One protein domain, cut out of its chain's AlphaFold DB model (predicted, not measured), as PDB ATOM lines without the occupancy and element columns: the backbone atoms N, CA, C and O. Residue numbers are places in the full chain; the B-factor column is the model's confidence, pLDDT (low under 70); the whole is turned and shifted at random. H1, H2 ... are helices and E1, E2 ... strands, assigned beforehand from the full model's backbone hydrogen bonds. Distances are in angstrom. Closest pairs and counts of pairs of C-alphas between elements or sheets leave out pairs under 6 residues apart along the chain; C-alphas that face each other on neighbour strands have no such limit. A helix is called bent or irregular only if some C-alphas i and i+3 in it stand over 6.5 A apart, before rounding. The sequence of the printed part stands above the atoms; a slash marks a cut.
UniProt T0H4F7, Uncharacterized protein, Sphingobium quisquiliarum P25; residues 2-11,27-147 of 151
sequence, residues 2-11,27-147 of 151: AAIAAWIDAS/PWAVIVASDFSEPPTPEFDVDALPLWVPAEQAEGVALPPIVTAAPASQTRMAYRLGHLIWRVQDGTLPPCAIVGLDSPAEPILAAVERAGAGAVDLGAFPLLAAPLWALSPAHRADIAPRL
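What this domain is: This is residues 2 to 11 and 27 to 147 of the 151 residues of an uncharacterized protein of Sphingobium quisquiliarum P25 (UniProt T0H4F7). Four short strands stand side by side as a small slab in the middle, in the row E1, E2, E4, E3, made of two parallel pairs that meet where E2 runs beside E4. H3 and H5 lie side by side over one face of the pair E3 and E4, H4 packs on the opposite face, H1 lies over the pair E1 and E2 on the same side of the slab as H3, and H2 is a short turn at the end of E2. The printed part has 131 residues with five named helices and four named strands, in the order H1 E1 E2 H2 H3 E3 H4 E4 H5; the class is mixed, helices and strands, with under half of the residues in named elements. It is compact, with a radius of gyration of the C-alphas of 13.5 A, and spans 36 by 30 by 29 A.

Where its parts are: Look first for the strands: E1 is residues 30 to 34, E2 is 50 to 54, E3 is 97 to 101 and E4 is 127 to 131, the last 13.6 A long. Find C-alpha 2 at (124.341, 69.194, 102.719), where H1, residues 2 to 11, begins its 14.2 A. H2 is residues 55 to 58. Find C-alpha 77 at (114.521, 82.329, 117.177); from there H3, the longest helix, runs 18.5 A to residue 89. H4 is residues 108 to 114. H5, residues 137 to 146, is 14.9 A long and ends at C-alpha 146, (109.083, 68.402, 121.062); it is irregular, but only just, with C-alphas 142 and 145 6.6 A apart.

How they stand to each other: Compare E3 and E4, parallel at 26 degrees: N 101 and O 130 are 2.8 A apart, within hydrogen-bond range. E1 and E2 are parallel at 34 degrees, with N 51 and O 30 at 2.8 A. Between the pairs, the closest C-alphas of E2 and E4, Trp 52 and Ala 129, are 4.9 A apart. E3, H4 and E4 form a strand-helix-strand unit, two parallel neighbour strands with a helix between them in the chain, and its crossover is right-handed. The closest C-alphas of E3 and H4, Leu 101 and Ala 111, are 6.1 A apart. H3 and H5 touch, closest at the C-alphas of Ala 78 and His 139, 6.1 A, with a shallow tilt of 13 degrees, the same way. H1 is apart from H3, and its closest C-alpha to E1 is that of Ala 5, 7.3 A from Ile 31. Every O i to N i+4 pair is within range in H1, H3 and H4, and 4 of 6 in H5; H2 is too short for one.

The domain as a whole: The C-alphas farthest apart, Ala 72 and Ala 119, are 39.1 A apart. Residues 12 to 26 are not printed, and C-alphas 11 and 27 are 7.7 A apart across this cut. The links E1 to E2, H2 to H3 and H4 to E4 are long. The mean pLDDT of the printed part is 93.3, and no printed residue is under 70.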
ATOM      1  N   ALA A   2     124.441  68.239 103.837       90.56
ATOM      2  CA  ALA A   2     124.341  69.194 102.719       90.56
ATOM      3  C   ALA A   2     122.914  69.658 102.352       90.56
ATOM      4  O   ALA A   2     122.690  70.844 102.140       90.56
ATOM      5  N   ALA A   3     121.932  68.753 102.337       90.25
ATOM      6  CA  ALA A   3     120.547  69.110 102.021       90.25
ATOM      7  C   ALA A   3     119.892  70.033 103.073       90.25
ATOM      8  O   ALA A   3     119.112  70.912 102.715       90.25
ATOM      9  N   ILE A   4     120.241  69.882 104.357       91.81
ATOM     10  CA  ILE A   4     119.771  70.774 105.429       91.81
ATOM     11  C   ILE A   4     120.424  72.149 105.279       91.81
ATOM     12  O   ILE A   4     119.731  73.161 105.362       91.81
ATOM     13  N   ALA A   5     121.730  72.190 104.995       92.12
ATOM     14  CA  ALA A   5     122.447  73.438 104.744       92.12
ATOM     15  C   ALA A   5     121.854  74.208 103.553       92.12
ATOM     16  O   ALA A   5     121.550  75.390 103.681       92.12
ATOM     17  N   ALA A   6     121.589  73.516 102.441       91.56
ATOM     18  CA  ALA A   6     120.957  74.105 101.264       91.56
ATOM     19  C   ALA A   6     119.543  74.636 101.553       91.56
ATOM     20  O   ALA A   6     119.167  75.699 101.065       91.56
ATOM     21  N   TRP A   7     118.753  73.926 102.366       92.06
ATOM     22  CA  TRP A   7     117.424  74.398 102.759       92.06
ATOM     23  C   TRP A   7     117.482  75.644 103.655       92.06
ATOM     24  O   TRP A   7     116.684  76.568 103.471       92.06
ATOM     25  N   ILE A   8     118.423  75.692 104.605       92.12
ATOM     26  CA  ILE A   8     118.636  76.862 105.469       92.12
ATOM     27  C   ILE A   8     119.058  78.066 104.625       92.12
ATOM     28  O   ILE A   8     118.493  79.146 104.791       92.12
ATOM     29  N   ASP A   9     119.998  77.880 103.700       90.12
ATOM     30  CA  ASP A   9     120.471  78.936 102.805       90.12
ATOM     31  C   ASP A   9     119.333  79.475 101.922       90.12
ATOM     32  O   ASP A   9     119.041  80.671 101.931       90.12
ATOM     33  N   ALA A  10     118.564  78.584 101.287       88.81
ATOM     34  CA  ALA A  10     117.389  78.966 100.500       88.81
ATOM     35  C   ALA A  10     116.320  79.710 101.329       88.81
ATOM     36  O   ALA A  10     115.612  80.573 100.809       88.81
ATOM     37  N   SER A  11     116.213  79.404 102.627       87.44
ATOM     38  CA  SER A  11     115.288  80.061 103.562       87.44
ATOM     39  C   SER A  11     115.800  81.407 104.098       87.44
ATOM     40  O   SER A  11     115.044  82.124 104.756       87.44
ATOM     41  N   PRO A  27     120.342  85.265 108.290       91.25
ATOM     42  CA  PRO A  27     120.255  83.823 108.117       91.25
ATOM     43  C   PRO A  27     119.061  83.215 108.856       91.25
ATOM     44  O   PRO A  27     118.776  83.545 110.014       91.25
ATOM     45  N   TRP A  28     118.347  82.305 108.191       92.69
ATOM     46  CA  TRP A  28     117.243  81.568 108.801       92.69
ATOM     47  C   TRP A  28     117.727  80.792 110.026       92.69
ATOM     48  O   TRP A  28     117.100  80.837 111.082       92.69
ATOM     49  N   ALA A  29     118.870  80.135 109.897       95.31
ATOM     50  CA  ALA A  29     119.657  79.576 110.978       95.31
ATOM     51  C   ALA A  29     121.133  79.644 110.574       95.31
ATOM     52  O   ALA A  29     121.447  79.817 109.397       95.31
ATOM     53  N   VAL A  30     122.028  79.515 111.542       95.75
ATOM     54  CA  VAL A  30     123.473  79.519 111.324       95.75
ATOM     55  C   VAL A  30     123.989  78.150 111.718       95.75
ATOM     56  O   VAL A  30     123.899  77.776 112.884       95.75
ATOM     57  N   ILE A  31     124.486  77.385 110.748       95.94
ATOM     58  CA  ILE A  31     125.112  76.093 111.032       95.94
ATOM     59  C   ILE A  31     126.512  76.363 111.571       95.94
ATOM     60  O   ILE A  31     127.310  77.034 110.917       95.94
ATOM     61  N   VAL A  32     126.804  75.819 112.746       96.75
ATOM     62  CA  VAL A  32     128.102  75.941 113.402       96.75
ATOM     63  C   VAL A  32     128.703  74.547 113.515       96.75
ATOM     64  O   VAL A  32     128.226  73.720 114.287       96.75
ATOM     65  N   ALA A  33     129.725  74.268 112.710       95.94
ATOM     66  CA  ALA A  33     130.515  73.052 112.863       95.94
ATOM     67  C   ALA A  33     131.323  73.154 114.160       95.94
ATOM     68  O   ALA A  33     132.001  74.161 114.383       95.94
ATOM     69  N   SER A  34     131.227  72.160 115.038       95.00
ATOM     70  CA  SER A  34     131.853  72.228 116.360       95.00
ATOM     71  C   SER A  34     132.345  70.882 116.856       95.00
ATOM     72  O   SER A  34     131.804  69.835 116.501       95.00
ATOM     73  N   ASP A  35     133.361  70.943 117.714       95.19
ATOM     74  CA  ASP A  35     133.741  69.834 118.574       95.19
ATOM     75  C   ASP A  35     132.712  69.721 119.703       95.19
ATOM     76  O   ASP A  35     132.486  70.658 120.468       95.19
ATOM     77  N   PHE A  36     132.045  68.574 119.785       95.25
ATOM     78  CA  PHE A  36     130.986  68.355 120.764       95.25
ATOM     79  C   PHE A  36     131.518  68.073 122.174       95.25
ATOM     80  O   PHE A  36     130.744  68.107 123.131       95.25
ATOM     81  N   SER A  37     132.819  67.825 122.328       95.69
ATOM     82  CA  SER A  37     133.458  67.733 123.642       95.69
ATOM     83  C   SER A  37     133.571  69.093 124.346       95.69
ATOM     84  O   SER A  37     133.801  69.140 125.557       95.69
ATOM     85  N   GLU A  38     133.336  70.189 123.620       95.44
ATOM     86  CA  GLU A  38     133.374  71.553 124.134       95.44
ATOM     87  C   GLU A  38     131.966  72.158 124.316       95.44
ATOM     88  O   GLU A  38     130.977  71.686 123.733       95.44
ATOM     89  N   PRO A  39     131.831  73.206 125.152       95.38
ATOM     90  CA  PRO A  39     130.617  74.013 125.217       95.38
ATOM     91  C   PRO A  39     130.306  74.721 123.884       95.38
ATOM     92  O   PRO A  39     131.216  75.007 123.102       95.38
ATOM     93  N   PRO A  40     129.030  75.069 123.626       94.19
ATOM     94  CA  PRO A  40     128.632  75.754 122.402       94.19
ATOM     95  C   PRO A  40     129.291  77.134 122.271       94.19
ATOM     96  O   PRO A  40     129.040  78.044 123.060       94.19
ATOM     97  N   THR A  41     130.092  77.302 121.220       90.69
ATOM     98  CA  THR A  41     130.693  78.578 120.806       90.69
ATOM     99  C   THR A  41     130.448  78.810 119.310       90.69
ATOM    100  O   THR A  41     130.165  77.847 118.592       90.69
ATOM    101  N   PRO A  42     130.514  80.052 118.795       90.25
ATOM    102  CA  PRO A  42     130.629  81.333 119.507       90.25
ATOM    103  C   PRO A  42     129.300  81.796 120.142       90.25
ATOM    104  O   PRO A  42     128.284  81.110 120.052       90.25
ATOM    105  N   GLU A  43     129.307  82.971 120.780       91.00
ATOM    106  CA  GLU A  43     128.091  83.664 121.230       91.00
ATOM    107  C   GLU A  43     127.344  84.322 120.055       91.00
ATOM    108  O   GLU A  43     127.943  84.746 119.063       91.00
ATOM    109  N   PHE A  44     126.021  84.418 120.182       94.25
ATOM    110  CA  PHE A  44     125.111  84.885 119.138       94.25
ATOM    111  C   PHE A  44     124.150  85.942 119.679       94.25
ATOM    112  O   PHE A  44     123.785  85.915 120.857       94.25
ATOM    113  N   ASP A  45     123.684  86.831 118.800       93.31
ATOM    114  CA  ASP A  45     122.575  87.730 119.111       93.31
ATOM    115  C   ASP A  45     121.330  86.940 119.544       93.31
ATOM    116  O   ASP A  45     121.073  85.832 119.071       93.31
ATOM    117  N   VAL A  46     120.494  87.551 120.389       88.38
ATOM    118  CA  VAL A  46     119.282  86.923 120.958       88.38
ATOM    119  C   VAL A  46     118.294  86.412 119.901       88.38
ATOM    120  O   VAL A  46     117.550  85.458 120.135       88.38
ATOM    121  N   ASP A  47     118.291  87.046 118.729       91.62
ATOM    122  CA  ASP A  47     117.460  86.680 117.589       91.62
ATOM    123  C   ASP A  47     118.253  85.975 116.482       91.62
ATOM    124  O   ASP A  47     117.716  85.762 115.400       91.62
ATOM    125  N   ALA A  48     119.497  85.557 116.694       93.88
ATOM    126  CA  ALA A  48     120.150  84.588 115.817       93.88
ATOM    127  C   ALA A  48     119.754  83.159 116.239       93.88
ATOM    128  O   ALA A  48     119.410  82.907 117.388       93.88
ATOM    129  N   LEU A  49     119.728  82.221 115.288       96.69
ATOM    130  CA  LEU A  49     119.435  80.808 115.566       96.69
ATOM    131  C   LEU A  49     120.671  79.984 115.200       96.69
ATOM    132  O   LEU A  49     120.763  79.541 114.052       96.69
ATOM    133  N   PRO A  50     121.635  79.814 116.118       97.19
ATOM    134  CA  PRO A  50     122.732  78.888 115.901       97.19
ATOM    135  C   PRO A  50     122.244  77.443 116.032       97.19
ATOM    136  O   PRO A  50     121.429  77.117 116.898       97.19
ATOM    137  N   LEU A  51     122.736  76.585 115.145       97.56
ATOM    138  CA  LEU A  51     122.548  75.142 115.165       97.56
ATOM    139  C   LEU A  51     123.930  74.503 115.121       97.56
ATOM    140  O   LEU A  51     124.597  74.540 114.083       97.56
ATOM    141  N   TRP A  52     124.358  73.936 116.243       97.81
ATOM    142  CA  TRP A  52     125.645  73.254 116.317       97.81
ATOM    143  C   TRP A  52     125.532  71.857 115.721       97.81
ATOM    144  O   TRP A  52     124.583  71.125 116.011       97.81
ATOM    145  N   VAL A  53     126.495  71.499 114.881       96.44
ATOM    146  CA  VAL A  53     126.597  70.188 114.236       96.44
ATOM    147  C   VAL A  53     127.994  69.615 114.479       96.44
ATOM    148  O   VAL A  53     128.948  70.397 114.536       96.44
ATOM    149  N   PRO A  54     128.146  68.287 114.618       95.31
ATOM    150  CA  PRO A  54     129.461  67.667 114.733       95.31
ATOM    151  C   PRO A  54     130.340  68.054 113.540       95.31
ATOM    152  O   PRO A  54     129.871  68.047 112.394       95.31
ATOM    153  N   ALA A  55     131.599  68.411 113.795       93.88
ATOM    154  CA  ALA A  55     132.525  68.874 112.764       93.88
ATOM    155  C   ALA A  55     132.675  67.865 111.609       93.88
ATOM    156  O   ALA A  55     132.718  68.257 110.443       93.88
ATOM    157  N   GLU A  56     132.639  66.571 111.917       92.75
ATOM    158  CA  GLU A  56     132.725  65.468 110.958       92.75
ATOM    159  C   GLU A  56     131.533  65.454 109.987       92.75
ATOM    160  O   GLU A  56     131.677  65.093 108.822       92.75
ATOM    161  N   GLN A  57     130.346  65.896 110.423       91.94
ATOM    162  CA  GLN A  57     129.162  65.990 109.557       91.94
ATOM    163  C   GLN A  57     129.195  67.208 108.625       91.94
ATOM    164  O   GLN A  57     128.455  67.253 107.635       91.94
ATOM    165  N   ALA A  58     130.000  68.210 108.970       91.94
ATOM    166  CA  ALA A  58     130.196  69.421 108.186       91.94
ATOM    167  C   ALA A  58     131.360  69.303 107.188       91.94
ATOM    168  O   ALA A  58     131.466  70.134 106.283       91.94
ATOM    169  N   GLU A  59     132.213  68.285 107.316       92.06
ATOM    170  CA  GLU A  59     133.356  68.088 106.430       92.06
ATOM    171  C   GLU A  59     132.909  67.917 104.967       92.06
ATOM    172  O   GLU A  59     131.995  67.158 104.642       92.06
ATOM    173  N   GLY A  60     133.526  68.682 104.061       88.88
ATOM    174  CA  GLY A  60     133.183  68.673 102.634       88.88
ATOM    175  C   GLY A  60     131.820  69.288 102.284       88.88
ATOM    176  O   GLY A  60     131.431  69.276 101.115       88.88
ATOM    177  N   VAL A  61     131.090  69.849 103.255       91.88
ATOM    178  CA  VAL A  61     129.818  70.538 103.024       91.88
ATOM    179  C   VAL A  61     130.069  72.029 102.818       91.88
ATOM    180  O   VAL A  61     130.695  72.689 103.643       91.88
ATOM    181  N   ALA A  62     129.532  72.590 101.734       89.94
ATOM    182  CA  ALA A  62     129.529  74.034 101.530       89.94
ATOM    183  C   ALA A  62     128.558  74.697 102.524       89.94
ATOM    184  O   ALA A  62     127.348  74.726 102.296       89.94
ATOM    185  N   LEU A  63     129.090  75.184 103.645       90.00
ATOM    186  CA  LEU A  63     128.330  75.918 104.651       90.00
ATOM    187  C   LEU A  63     128.429  77.433 104.407       90.00
ATOM    188  O   LEU A  63     129.524  77.929 104.121       90.00
ATOM    189  N   PRO A  64     127.319  78.185 104.537       87.88
ATOM    190  CA  PRO A  64     127.364  79.644 104.567       87.88
ATOM    191  C   PRO A  64     128.259  80.163 105.709       87.88
ATOM    192  O   PRO A  64     128.486  79.447 106.688       87.88
ATOM    193  N   PRO A  65     128.751  81.412 105.628       90.56
ATOM    194  CA  PRO A  65     129.551  81.998 106.697       90.56
ATOM    195  C   PRO A  65     128.772  82.072 108.017       90.56
ATOM    196  O   PRO A  65     127.561  82.310 108.035       90.56
ATOM    197  N   ILE A  66     129.489  81.931 109.134       93.31
ATOM    198  CA  ILE A  66     128.923  82.126 110.470       93.31
ATOM    199  C   ILE A  66     128.648  83.619 110.665       93.31
ATOM    200  O   ILE A  66     129.570  84.427 110.759       93.31
ATOM    201  N   VAL A  67     127.368  83.982 110.739       93.25
ATOM    202  CA  VAL A  67     126.916  85.346 111.035       93.25
ATOM    203  C   VAL A  67     126.301  85.350 112.426       93.25
ATOM    204  O   VAL A  67     125.232  84.786 112.635       93.25
ATOM    205  N   THR A  68     126.972  85.976 113.390       94.44
ATOM    206  CA  THR A  68     126.504  86.000 114.785       94.44
ATOM    207  C   THR A  68     125.417  87.039 115.044       94.44
ATOM    208  O   THR A  68     124.662  86.902 116.006       94.44
ATOM    209  N   ALA A  69     125.311  88.044 114.170       92.50
ATOM    210  CA  ALA A  69     124.368  89.143 114.304       92.50
ATOM    211  C   ALA A  69     123.005  88.858 113.651       92.50
ATOM    212  O   ALA A  69     122.928  88.221 112.596       92.50
ATOM    213  N   ALA A  70     121.930  89.399 114.226       90.25
ATOM    214  CA  ALA A  70     120.582  89.335 113.665       90.25
ATOM    215  C   ALA A  70     120.018  90.743 113.390       90.25
ATOM    216  O   ALA A  70     120.047  91.602 114.271       90.25
ATOM    217  N   PRO A  71     119.467  91.022 112.190       90.31
ATOM    218  CA  PRO A  71     118.820  92.305 111.935       90.31
ATOM    219  C   PRO A  71     117.528  92.446 112.753       90.31
ATOM    220  O   PRO A  71     116.868  91.459 113.066       90.31
ATOM    221  N   ALA A  72     117.091  93.678 113.022       88.31
ATOM    222  CA  ALA A  72     115.868  93.943 113.799       88.31
ATOM    223  C   ALA A  72     114.578  93.371 113.167       88.31
ATOM    224  O   ALA A  72     113.576  93.160 113.844       88.31
ATOM    225  N   SER A  73     114.597  93.123 111.859       88.06
ATOM    226  CA  SER A  73     113.530  92.478 111.085       88.06
ATOM    227  C   SER A  73     113.549  90.944 111.169       88.06
ATOM    228  O   SER A  73     112.695  90.289 110.561       88.06
ATOM    229  N   GLN A  74     114.508  90.349 111.888       91.38
ATOM    230  CA  GLN A  74     114.636  88.904 112.006       91.38
ATOM    231  C   GLN A  74     113.421  88.304 112.713       91.38
ATOM    232  O   GLN A  74     112.907  88.808 113.710       91.38
ATOM    233  N   THR A  75     112.947  87.172 112.197       91.00
ATOM    234  CA  THR A  75     111.908  86.408 112.892       91.00
ATOM    235  C   THR A  75     112.495  85.812 114.173       91.00
ATOM    236  O   THR A  75     113.588  85.246 114.137       91.00
ATOM    237  N   ARG A  76     111.763  85.880 115.294       91.94
ATOM    238  CA  ARG A  76     112.242  85.351 116.585       91.94
ATOM    239  C   ARG A  76     112.769  83.924 116.457       91.94
ATOM    240  O   ARG A  76     112.172  83.096 115.761       91.94
ATOM    241  N   MET A  77     113.855  83.637 117.170       95.19
ATOM    242  CA  MET A  77     114.521  82.329 117.177       95.19
ATOM    243  C   MET A  77     113.545  81.164 117.403       95.19
ATOM    244  O   MET A  77     113.543  80.207 116.633       95.19
ATOM    245  N   ALA A  78     112.656  81.282 118.396       95.38
ATOM    246  CA  ALA A  78     111.681  80.246 118.740       95.38
ATOM    247  C   ALA A  78     110.798  79.821 117.555       95.38
ATOM    248  O   ALA A  78     110.644  78.634 117.289       95.38
ATOM    249  N   TYR A  79     110.251  80.782 116.806       95.12
ATOM    250  CA  TYR A  79     109.376  80.473 115.675       95.12
ATOM    251  C   TYR A  79     110.129  79.782 114.541       95.12
ATOM    252  O   TYR A  79     109.591  78.877 113.909       95.12
ATOM    253  N   ARG A  80     111.387  80.171 114.302       95.94
ATOM    254  CA  ARG A  80     112.222  79.528 113.280       95.94
ATOM    255  C   ARG A  80     112.620  78.110 113.676       95.94
ATOM    256  O   ARG A  80     112.535  77.220 112.835       95.94
ATOM    257  N   LEU A  81     112.970  77.885 114.944       96.88
ATOM    258  CA  LEU A  81     113.255  76.547 115.471       96.88
ATOM    259  C   LEU A  81     112.005  75.656 115.435       96.88
ATOM    260  O   LEU A  81     112.066  74.535 114.939       96.88
ATOM    261  N   GLY A  82     110.853  76.167 115.877       96.44
ATOM    262  CA  GLY A  82     109.580  75.451 115.809       96.44
ATOM    263  C   GLY A  82     109.176  75.090 114.376       96.44
ATOM    264  O   GLY A  82     108.717  73.976 114.131       96.44
ATOM    265  N   HIS A  83     109.398  75.995 113.419       95.25
ATOM    266  CA  HIS A  83     109.163  75.725 112.001       95.25
ATOM    267  C   HIS A  83     110.116  74.651 111.459       95.25
ATOM    268  O   HIS A  83     109.663  73.757 110.757       95.25
ATOM    269  N   LEU A  84     111.403  74.684 111.819       95.19
ATOM    270  CA  LEU A  84     112.359  73.644 111.432       95.19
ATOM    271  C   LEU A  84     111.921  72.269 111.958       95.19
ATOM    272  O   LEU A  84     111.841  71.326 111.175       95.19
ATOM    273  N   ILE A  85     111.557  72.172 113.242       95.56
ATOM    274  CA  ILE A  85     111.034  70.935 113.847       95.56
ATOM    275  C   ILE A  85     109.811  70.431 113.071       95.56
ATOM    276  O   ILE A  85     109.753  69.261 112.702       95.56
ATOM    277  N   TRP A  86     108.856  71.317 112.776       95.38
ATOM    278  CA  TRP A  86     107.668  70.958 112.003       95.38
ATOM    279  C   TRP A  86     108.015  70.436 110.602       95.38
ATOM    280  O   TRP A  86     107.472  69.418 110.191       95.38
ATOM    281  N   ARG A  87     108.947  71.074 109.882       94.62
ATOM    282  CA  ARG A  87     109.359  70.645 108.533       94.62
ATOM    283  C   ARG A  87     109.986  69.252 108.523       94.62
ATOM    284  O   ARG A  87     109.736  68.494 107.589       94.62
ATOM    285  N   VAL A  88     110.770  68.910 109.546       93.81
ATOM    286  CA  VAL A  88     111.317  67.551 109.687       93.81
ATOM    287  C   VAL A  88     110.197  66.552 109.975       93.81
ATOM    288  O   VAL A  88     110.116  65.524 109.313       93.81
ATOM    289  N   GLN A  89     109.282  66.874 110.896       93.19
ATOM    290  CA  GLN A  89     108.140  66.010 111.231       93.19
ATOM    291  C   GLN A  89     107.199  65.762 110.045       93.19
ATOM    292  O   GLN A  89     106.670  64.664 109.896       93.19
ATOM    293  N   ASP A  90     106.998  66.779 109.212       93.69
ATOM    294  CA  ASP A  90     106.174  66.733 108.002       93.69
ATOM    295  C   ASP A  90     106.887  66.030 106.826       93.69
ATOM    296  O   ASP A  90     106.294  65.806 105.775       93.69
ATOM    297  N   GLY A  91     108.172  65.678 106.973       91.25
ATOM    298  CA  GLY A  91     108.973  65.035 105.925       91.25
ATOM    299  C   GLY A  91     109.349  65.965 104.767       91.25
ATOM    300  O   GLY A  91     109.787  65.510 103.711       91.25
ATOM    301  N   THR A  92     109.183  67.277 104.946       90.44
ATOM    302  CA  THR A  92     109.498  68.305 103.943       90.44
ATOM    303  C   THR A  92     110.874  68.952 104.150       90.44
ATOM    304  O   THR A  92     111.269  69.845 103.390       90.44
ATOM    305  N   LEU A  93     111.606  68.487 105.165       91.19
ATOM    306  CA  LEU A  93     113.052  68.596 105.341       91.19
ATOM    307  C   LEU A  93     113.612  67.171 105.523       91.19
ATOM    308  O   LEU A  93     112.899  66.329 106.073       91.19
ATOM    309  N   PRO A  94     114.849  66.866 105.077       89.38
ATOM    310  CA  PRO A  94     115.455  65.564 105.324       89.38
ATOM    311  C   PRO A  94     115.433  65.188 106.814       89.38
ATOM    312  O   PRO A  94     115.642  66.072 107.648       89.38
ATOM    313  N   PRO A  95     115.237  63.898 107.140       91.50
ATOM    314  CA  PRO A  95     115.318  63.408 108.510       91.50
ATOM    315  C   PRO A  95     116.630  63.807 109.194       91.50
ATOM    316  O   PRO A  95     117.709  63.714 108.598       91.50
ATOM    317  N   CYS A  96     116.531  64.267 110.440       93.75
ATOM    318  CA  CYS A  96     117.676  64.616 111.274       93.75
ATOM    319  C   CYS A  96     117.330  64.556 112.760       93.75
ATOM    320  O   CYS A  96     116.188  64.794 113.159       93.75
ATOM    321  N   ALA A  97     118.343  64.320 113.587       95.25
ATOM    322  CA  ALA A  97     118.221  64.419 115.024       95.25
ATOM    323  C   ALA A  97     118.271  65.892 115.439       95.25
ATOM    324  O   ALA A  97     119.088  66.658 114.928       95.25
ATOM    325  N   ILE A  98     117.417  66.293 116.378       96.69
ATOM    326  CA  ILE A  98     117.461  67.615 116.998       96.69
ATOM    327  C   ILE A  98     117.489  67.447 118.510       96.69
ATOM    328  O   ILE A  98     116.571  66.872 119.099       96.69
ATOM    329  N   VAL A  99     118.533  67.982 119.133       97.44
ATOM    330  CA  VAL A  99     118.751  67.966 120.580       97.44
ATOM    331  C   VAL A  99     118.712  69.395 121.114       97.44
ATOM    332  O   VAL A  99     119.231  70.324 120.499       97.44
ATOM    333  N   GLY A 100     118.067  69.582 122.263       97.06
ATOM    334  CA  GLY A 100     118.038  70.863 122.958       97.06
ATOM    335  C   GLY A 100     119.212  71.020 123.924       97.06
ATOM    336  O   GLY A 100     119.486  70.119 124.709       97.06
ATOM    337  N   LEU A 101     119.868  72.176 123.890       97.38
ATOM    338  CA  LEU A 101     120.899  72.583 124.842       97.38
ATOM    339  C   LEU A 101     120.276  73.455 125.931       97.38
ATOM    340  O   LEU A 101     119.792  74.557 125.659       97.38
ATOM    341  N   ASP A 102     120.309  72.969 127.168       95.94
ATOM    342  CA  ASP A 102     119.692  73.646 128.315       95.94
ATOM    343  C   ASP A 102     120.630  74.643 129.005       95.94
ATOM    344  O   ASP A 102     120.169  75.500 129.763       95.94
ATOM    345  N   SER A 103     121.932  74.567 128.714       94.88
ATOM    346  CA  SER A 103     122.972  75.427 129.277       94.88
ATOM    347  C   SER A 103     124.029  75.775 128.220       94.88
ATOM    348  O   SER A 103     124.423  74.892 127.460       94.88
ATOM    349  N   PRO A 104     124.532  77.024 128.182       95.19
ATOM    350  CA  PRO A 104     125.661  77.399 127.328       95.19
ATOM    351  C   PRO A 104     127.019  76.919 127.866       95.19
ATOM    352  O   PRO A 104     128.013  77.004 127.160       95.19
ATOM    353  N   ALA A 105     127.084  76.449 129.118       95.81
ATOM    354  CA  ALA A 105     128.323  75.986 129.750       95.81
ATOM    355  C   ALA A 105     128.485  74.455 129.721       95.81
ATOM    356  O   ALA A 105     129.522  73.938 130.130       95.81
ATOM    357  N   GLU A 106     127.451  73.724 129.298       95.25
ATOM    358  CA  GLU A 106     127.478  72.264 129.181       95.25
ATOM    359  C   GLU A 106     128.141  71.873 127.848       95.25
ATOM    360  O   GLU A 106     127.765  72.435 126.815       95.25
ATOM    361  N   PRO A 107     129.091  70.917 127.835       97.00
ATOM    362  CA  PRO A 107     129.564  70.312 126.595       97.00
ATOM    363  C   PRO A 107     128.407  69.751 125.768       97.00
ATOM    364  O   PRO A 107     127.524  69.078 126.307       97.00
ATOM    365  N   ILE A 108     128.412  69.984 124.455       96.44
ATOM    366  CA  ILE A 108     127.293  69.588 123.585       96.44
ATOM    367  C   ILE A 108     127.061  68.068 123.646       96.44
ATOM    368  O   ILE A 108     125.914  67.618 123.701       96.44
ATOM    369  N   LEU A 109     128.134  67.273 123.709       95.38
ATOM    370  CA  LEU A 109     128.070  65.817 123.816       95.38
ATOM    371  C   LEU A 109     127.306  65.363 125.066       95.38
ATOM    372  O   LEU A 109     126.491  64.451 124.972       95.38
ATOM    373  N   ALA A 110     127.492  66.029 126.209       95.69
ATOM    374  CA  ALA A 110     126.780  65.680 127.438       95.69
ATOM    375  C   ALA A 110     125.260  65.878 127.286       95.69
ATOM    376  O   ALA A 110     124.471  65.028 127.707       95.69
ATOM    377  N   ALA A 111     124.836  66.947 126.602       95.31
ATOM    378  CA  ALA A 111     123.427  67.170 126.285       95.31
ATOM    379  C   ALA A 111     122.881  66.119 125.298       95.31
ATOM    380  O   ALA A 111     121.756  65.643 125.460       95.31
ATOM    381  N   VAL A 112     123.678  65.719 124.301       95.19
ATOM    382  CA  VAL A 112     123.350  64.653 123.334       95.19
ATOM    383  C   VAL A 112     123.179  63.299 124.027       95.19
ATOM    384  O   VAL A 112     122.189  62.604 123.786       95.19
ATOM    385  N   GLU A 113     124.093  62.930 124.923       94.69
ATOM    386  CA  GLU A 113     124.018  61.697 125.711       94.69
ATOM    387  C   GLU A 113     122.794  61.694 126.629       94.69
ATOM    388  O   GLU A 113     122.020  60.735 126.632       94.69
ATOM    389  N   ARG A 114     122.558  62.800 127.346       94.31
ATOM    390  CA  ARG A 114     121.379  62.993 128.205       94.31
ATOM    391  C   ARG A 114     120.067  62.904 127.427       94.31
ATOM    392  O   ARG A 114     119.078  62.397 127.949       94.31
ATOM    393  N   ALA A 115     120.060  63.371 126.182       93.12
ATOM    394  CA  ALA A 115     118.933  63.257 125.264       93.12
ATOM    395  C   ALA A 115     118.753  61.840 124.677       93.12
ATOM    396  O   ALA A 115     117.804  61.606 123.930       93.12
ATOM    397  N   GLY A 116     119.642  60.889 124.977       91.81
ATOM    398  CA  GLY A 116     119.606  59.539 124.407       91.81
ATOM    399  C   GLY A 116     120.016  59.481 122.933       91.81
ATOM    400  O   GLY A 116     119.775  58.476 122.268       91.81
ATOM    401  N   ALA A 117     120.644  60.539 122.415       89.56
ATOM    402  CA  ALA A 117     121.096  60.647 121.030       89.56
ATOM    403  C   ALA A 117     122.538  60.144 120.818       89.56
ATOM    404  O   ALA A 117     123.043  60.191 119.702       89.56
ATOM    405  N   GLY A 118     123.204  59.628 121.860       85.44
ATOM    406  CA  GLY A 118     124.596  59.160 121.781       85.44
ATOM    407  C   GLY A 118     124.827  57.945 120.869       85.44
ATOM    408  O   GLY A 118     125.959  57.677 120.488       85.44
ATOM    409  N   ALA A 119     123.768  57.218 120.498       84.94
ATOM    410  CA  ALA A 119     123.835  56.083 119.570       84.94
ATOM    411  C   ALA A 119     123.461  56.450 118.119       84.94
ATOM    412  O   ALA A 119     123.369  55.561 117.272       84.94
ATOM    413  N   VAL A 120     123.193  57.730 117.829       86.12
ATOM    414  CA  VAL A 120     122.885  58.185 116.468       86.12
ATOM    415  C   VAL A 120     124.121  58.001 115.587       86.12
ATOM    416  O   VAL A 120     125.197  58.502 115.904       86.12
ATOM    417  N   ASP A 121     123.960  57.303 114.461       86.75
ATOM    418  CA  ASP A 121     125.009  57.189 113.449       86.75
ATOM    419  C   ASP A 121     125.185  58.534 112.735       86.75
ATOM    420  O   ASP A 121     124.425  58.888 111.830       86.75
ATOM    421  N   LEU A 122     126.207  59.281 113.147       83.81
ATOM    422  CA  LEU A 122     126.529  60.587 112.581       83.81
ATOM    423  C   LEU A 122     126.991  60.502 111.111       83.81
ATOM    424  O   LEU A 122     126.943  61.505 110.402       83.81
ATOM    425  N   GLY A 123     127.387  59.333 110.605       81.69
ATOM    426  CA  GLY A 123     127.685  59.149 109.183       81.69
ATOM    427  C   GLY A 123     126.424  59.113 108.313       81.69
ATOM    428  O   GLY A 123     126.434  59.584 107.175       81.69
ATOM    429  N   ALA A 124     125.323  58.590 108.856       83.69
ATOM    430  CA  ALA A 124     124.068  58.397 108.132       83.69
ATOM    431  C   ALA A 124     123.000  59.455 108.452       83.69
ATOM    432  O   ALA A 124     122.159  59.756 107.600       83.69
ATOM    433  N   PHE A 125     123.017  60.026 109.659       90.19
ATOM    434  CA  PHE A 125     121.921  60.834 110.186       90.19
ATOM    435  C   PHE A 125     122.416  62.169 110.770       90.19
ATOM    436  O   PHE A 125     123.115  62.177 111.786       90.19
ATOM    437  N   PRO A 126     122.074  63.320 110.154       93.69
ATOM    438  CA  PRO A 126     122.471  64.636 110.654       93.69
ATOM    439  C   PRO A 126     121.978  64.871 112.080       93.69
ATOM    440  O   PRO A 126     120.830  64.554 112.380       93.69
ATOM    441  N   LEU A 127     122.808  65.475 112.927       95.94
ATOM    442  CA  LEU A 127     122.435  65.871 114.279       95.94
ATOM    443  C   LEU A 127     122.599  67.382 114.443       95.94
ATOM    444  O   LEU A 127     123.653  67.944 114.161       95.94
ATOM    445  N   LEU A 128     121.532  68.032 114.904       96.88
ATOM    446  CA  LEU A 128     121.462  69.468 115.152       96.88
ATOM    447  C   LEU A 128     121.260  69.716 116.652       96.88
ATOM    448  O   LEU A 128     120.275  69.262 117.234       96.88
ATOM    449  N   ALA A 129     122.149  70.472 117.281       97.44
ATOM    450  CA  ALA A 129     121.986  70.931 118.655       97.44
ATOM    451  C   ALA A 129     121.507  72.392 118.671       97.44
ATOM    452  O   ALA A 129     122.108  73.256 118.033       97.44
ATOM    453  N   ALA A 130     120.409  72.674 119.379       97.56
ATOM    454  CA  ALA A 130     119.738  73.977 119.385       97.56
ATOM    455  C   ALA A 130     119.711  74.614 120.792       97.56
ATOM    456  O   ALA A 130     119.464  73.908 121.769       97.56
ATOM    457  N   PRO A 131     119.891  75.943 120.936       97.19
ATOM    458  CA  PRO A 131     120.033  76.602 122.239       97.19
ATOM    459  C   PRO A 131     118.676  76.850 122.918       97.19
ATOM    460  O   PRO A 131     118.100  77.936 122.822       97.19
ATOM    461  N   LEU A 132     118.153  75.877 123.668       96.75
ATOM    462  CA  LEU A 132     116.934  76.091 124.462       96.75
ATOM    463  C   LEU A 132     117.154  77.096 125.595       96.75
ATOM    464  O   LEU A 132     116.229  77.832 125.956       96.75
ATOM    465  N   TRP A 133     118.381  77.173 126.115       95.19
ATOM    466  CA  TRP A 133     118.793  78.161 127.110       95.19
ATOM    467  C   TRP A 133     118.555  79.608 126.654       95.19
ATOM    468  O   TRP A 133     118.201  80.451 127.476       95.19
ATOM    469  N   ALA A 134     118.680  79.879 125.351       95.00
ATOM    470  CA  ALA A 134     118.527  81.212 124.774       95.00
ATOM    471  C   ALA A 134     117.058  81.574 124.473       95.00
ATOM    472  O   ALA A 134     116.739  82.720 124.157       95.00
ATOM    473  N   LEU A 135     116.128  80.618 124.585       95.56
ATOM    474  CA  LEU A 135     114.698  80.883 124.445       95.56
ATOM    475  C   LEU A 135     114.126  81.512 125.718       95.56
ATOM    476  O   LEU A 135     114.488  81.138 126.838       95.56
ATOM    477  N   SER A 136     113.140  82.398 125.542       95.00
ATOM    478  CA  SER A 136     112.316  82.868 126.660       95.00
ATOM    479  C   SER A 136     111.598  81.689 127.340       95.00
ATOM    480  O   SER A 136     111.302  80.692 126.673       95.00
ATOM    481  N   PRO A 137     111.237  81.793 128.633       95.56
ATOM    482  CA  PRO A 137     110.589  80.694 129.354       95.56
ATOM    483  C   PRO A 137     109.320  80.163 128.672       95.56
ATOM    484  O   PRO A 137     109.127  78.955 128.586       95.56
ATOM    485  N   ALA A 138     108.488  81.057 128.125       95.88
ATOM    486  CA  ALA A 138     107.260  80.675 127.428       95.88
ATOM    487  C   ALA A 138     107.542  79.892 126.135       95.88
ATOM    488  O   ALA A 138     106.913  78.868 125.886       95.88
ATOM    489  N   HIS A 139     108.516  80.329 125.330       96.25
ATOM    490  CA  HIS A 139     108.896  79.602 124.117       96.25
ATOM    491  C   HIS A 139     109.605  78.284 124.433       96.25
ATOM    492  O   HIS A 139     109.396  77.294 123.739       96.25
ATOM    493  N   ARG A 140     110.423  78.249 125.491       96.38
ATOM    494  CA  ARG A 140     111.056  77.012 125.950       96.38
ATOM    495  C   ARG A 140     110.006  75.983 126.357       96.38
ATOM    496  O   ARG A 140     110.138  74.829 125.975       96.38
ATOM    497  N   ALA A 141     108.955  76.399 127.064       96.00
ATOM    498  CA  ALA A 141     107.863  75.512 127.463       96.00
ATOM    499  C   ALA A 141     107.089  74.923 126.265       96.00
ATOM    500  O   ALA A 141     106.604  73.801 126.362       96.00
ATOM    501  N   ASP A 142     107.004  75.642 125.140       95.62
ATOM    502  CA  ASP A 142     106.375  75.144 123.905       95.62
ATOM    503  C   ASP A 142     107.294  74.220 123.082       95.62
ATOM    504  O   ASP A 142     106.843  73.223 122.513       95.62
ATOM    505  N   ILE A 143     108.594  74.535 123.015       96.31
ATOM    506  CA  ILE A 143     109.553  73.806 122.169       96.31
ATOM    507  C   ILE A 143     110.135  72.578 122.866       96.31
ATOM    508  O   ILE A 143     110.250  71.530 122.232       96.31
ATOM    509  N   ALA A 144     110.499  72.679 124.147       95.12
ATOM    510  CA  ALA A 144     111.190  71.607 124.862       95.12
ATOM    511  C   ALA A 144     110.455  70.252 124.814       95.12
ATOM    512  O   ALA A 144     111.124  69.257 124.559       95.12
ATOM    513  N   PRO A 145     109.111  70.168 124.935       95.62
ATOM    514  CA  PRO A 145     108.394  68.890 124.839       95.62
ATOM    515  C   PRO A 145     108.474  68.205 123.466       95.62
ATOM    516  O   PRO A 145     108.086  67.048 123.333       95.62
ATOM    517  N   ARG A 146     108.924  68.920 122.429       95.00
ATOM    518  CA  ARG A 146     109.083  68.402 121.062       95.00
ATOM    519  C   ARG A 146     110.485  67.846 120.810       95.00
ATOM    520  O   ARG A 146     110.744  67.353 119.715       95.00
ATOM    521  N   LEU A 147     111.377  67.961 121.796       94.75
ATOM    522  CA  LEU A 147     112.766  67.529 121.748       94.75
ATOM    523  C   LEU A 147     113.047  66.515 122.879       94.75
ATOM    524  O   LEU A 147     112.399  66.567 123.923       94.75
TER     525      LEU A 147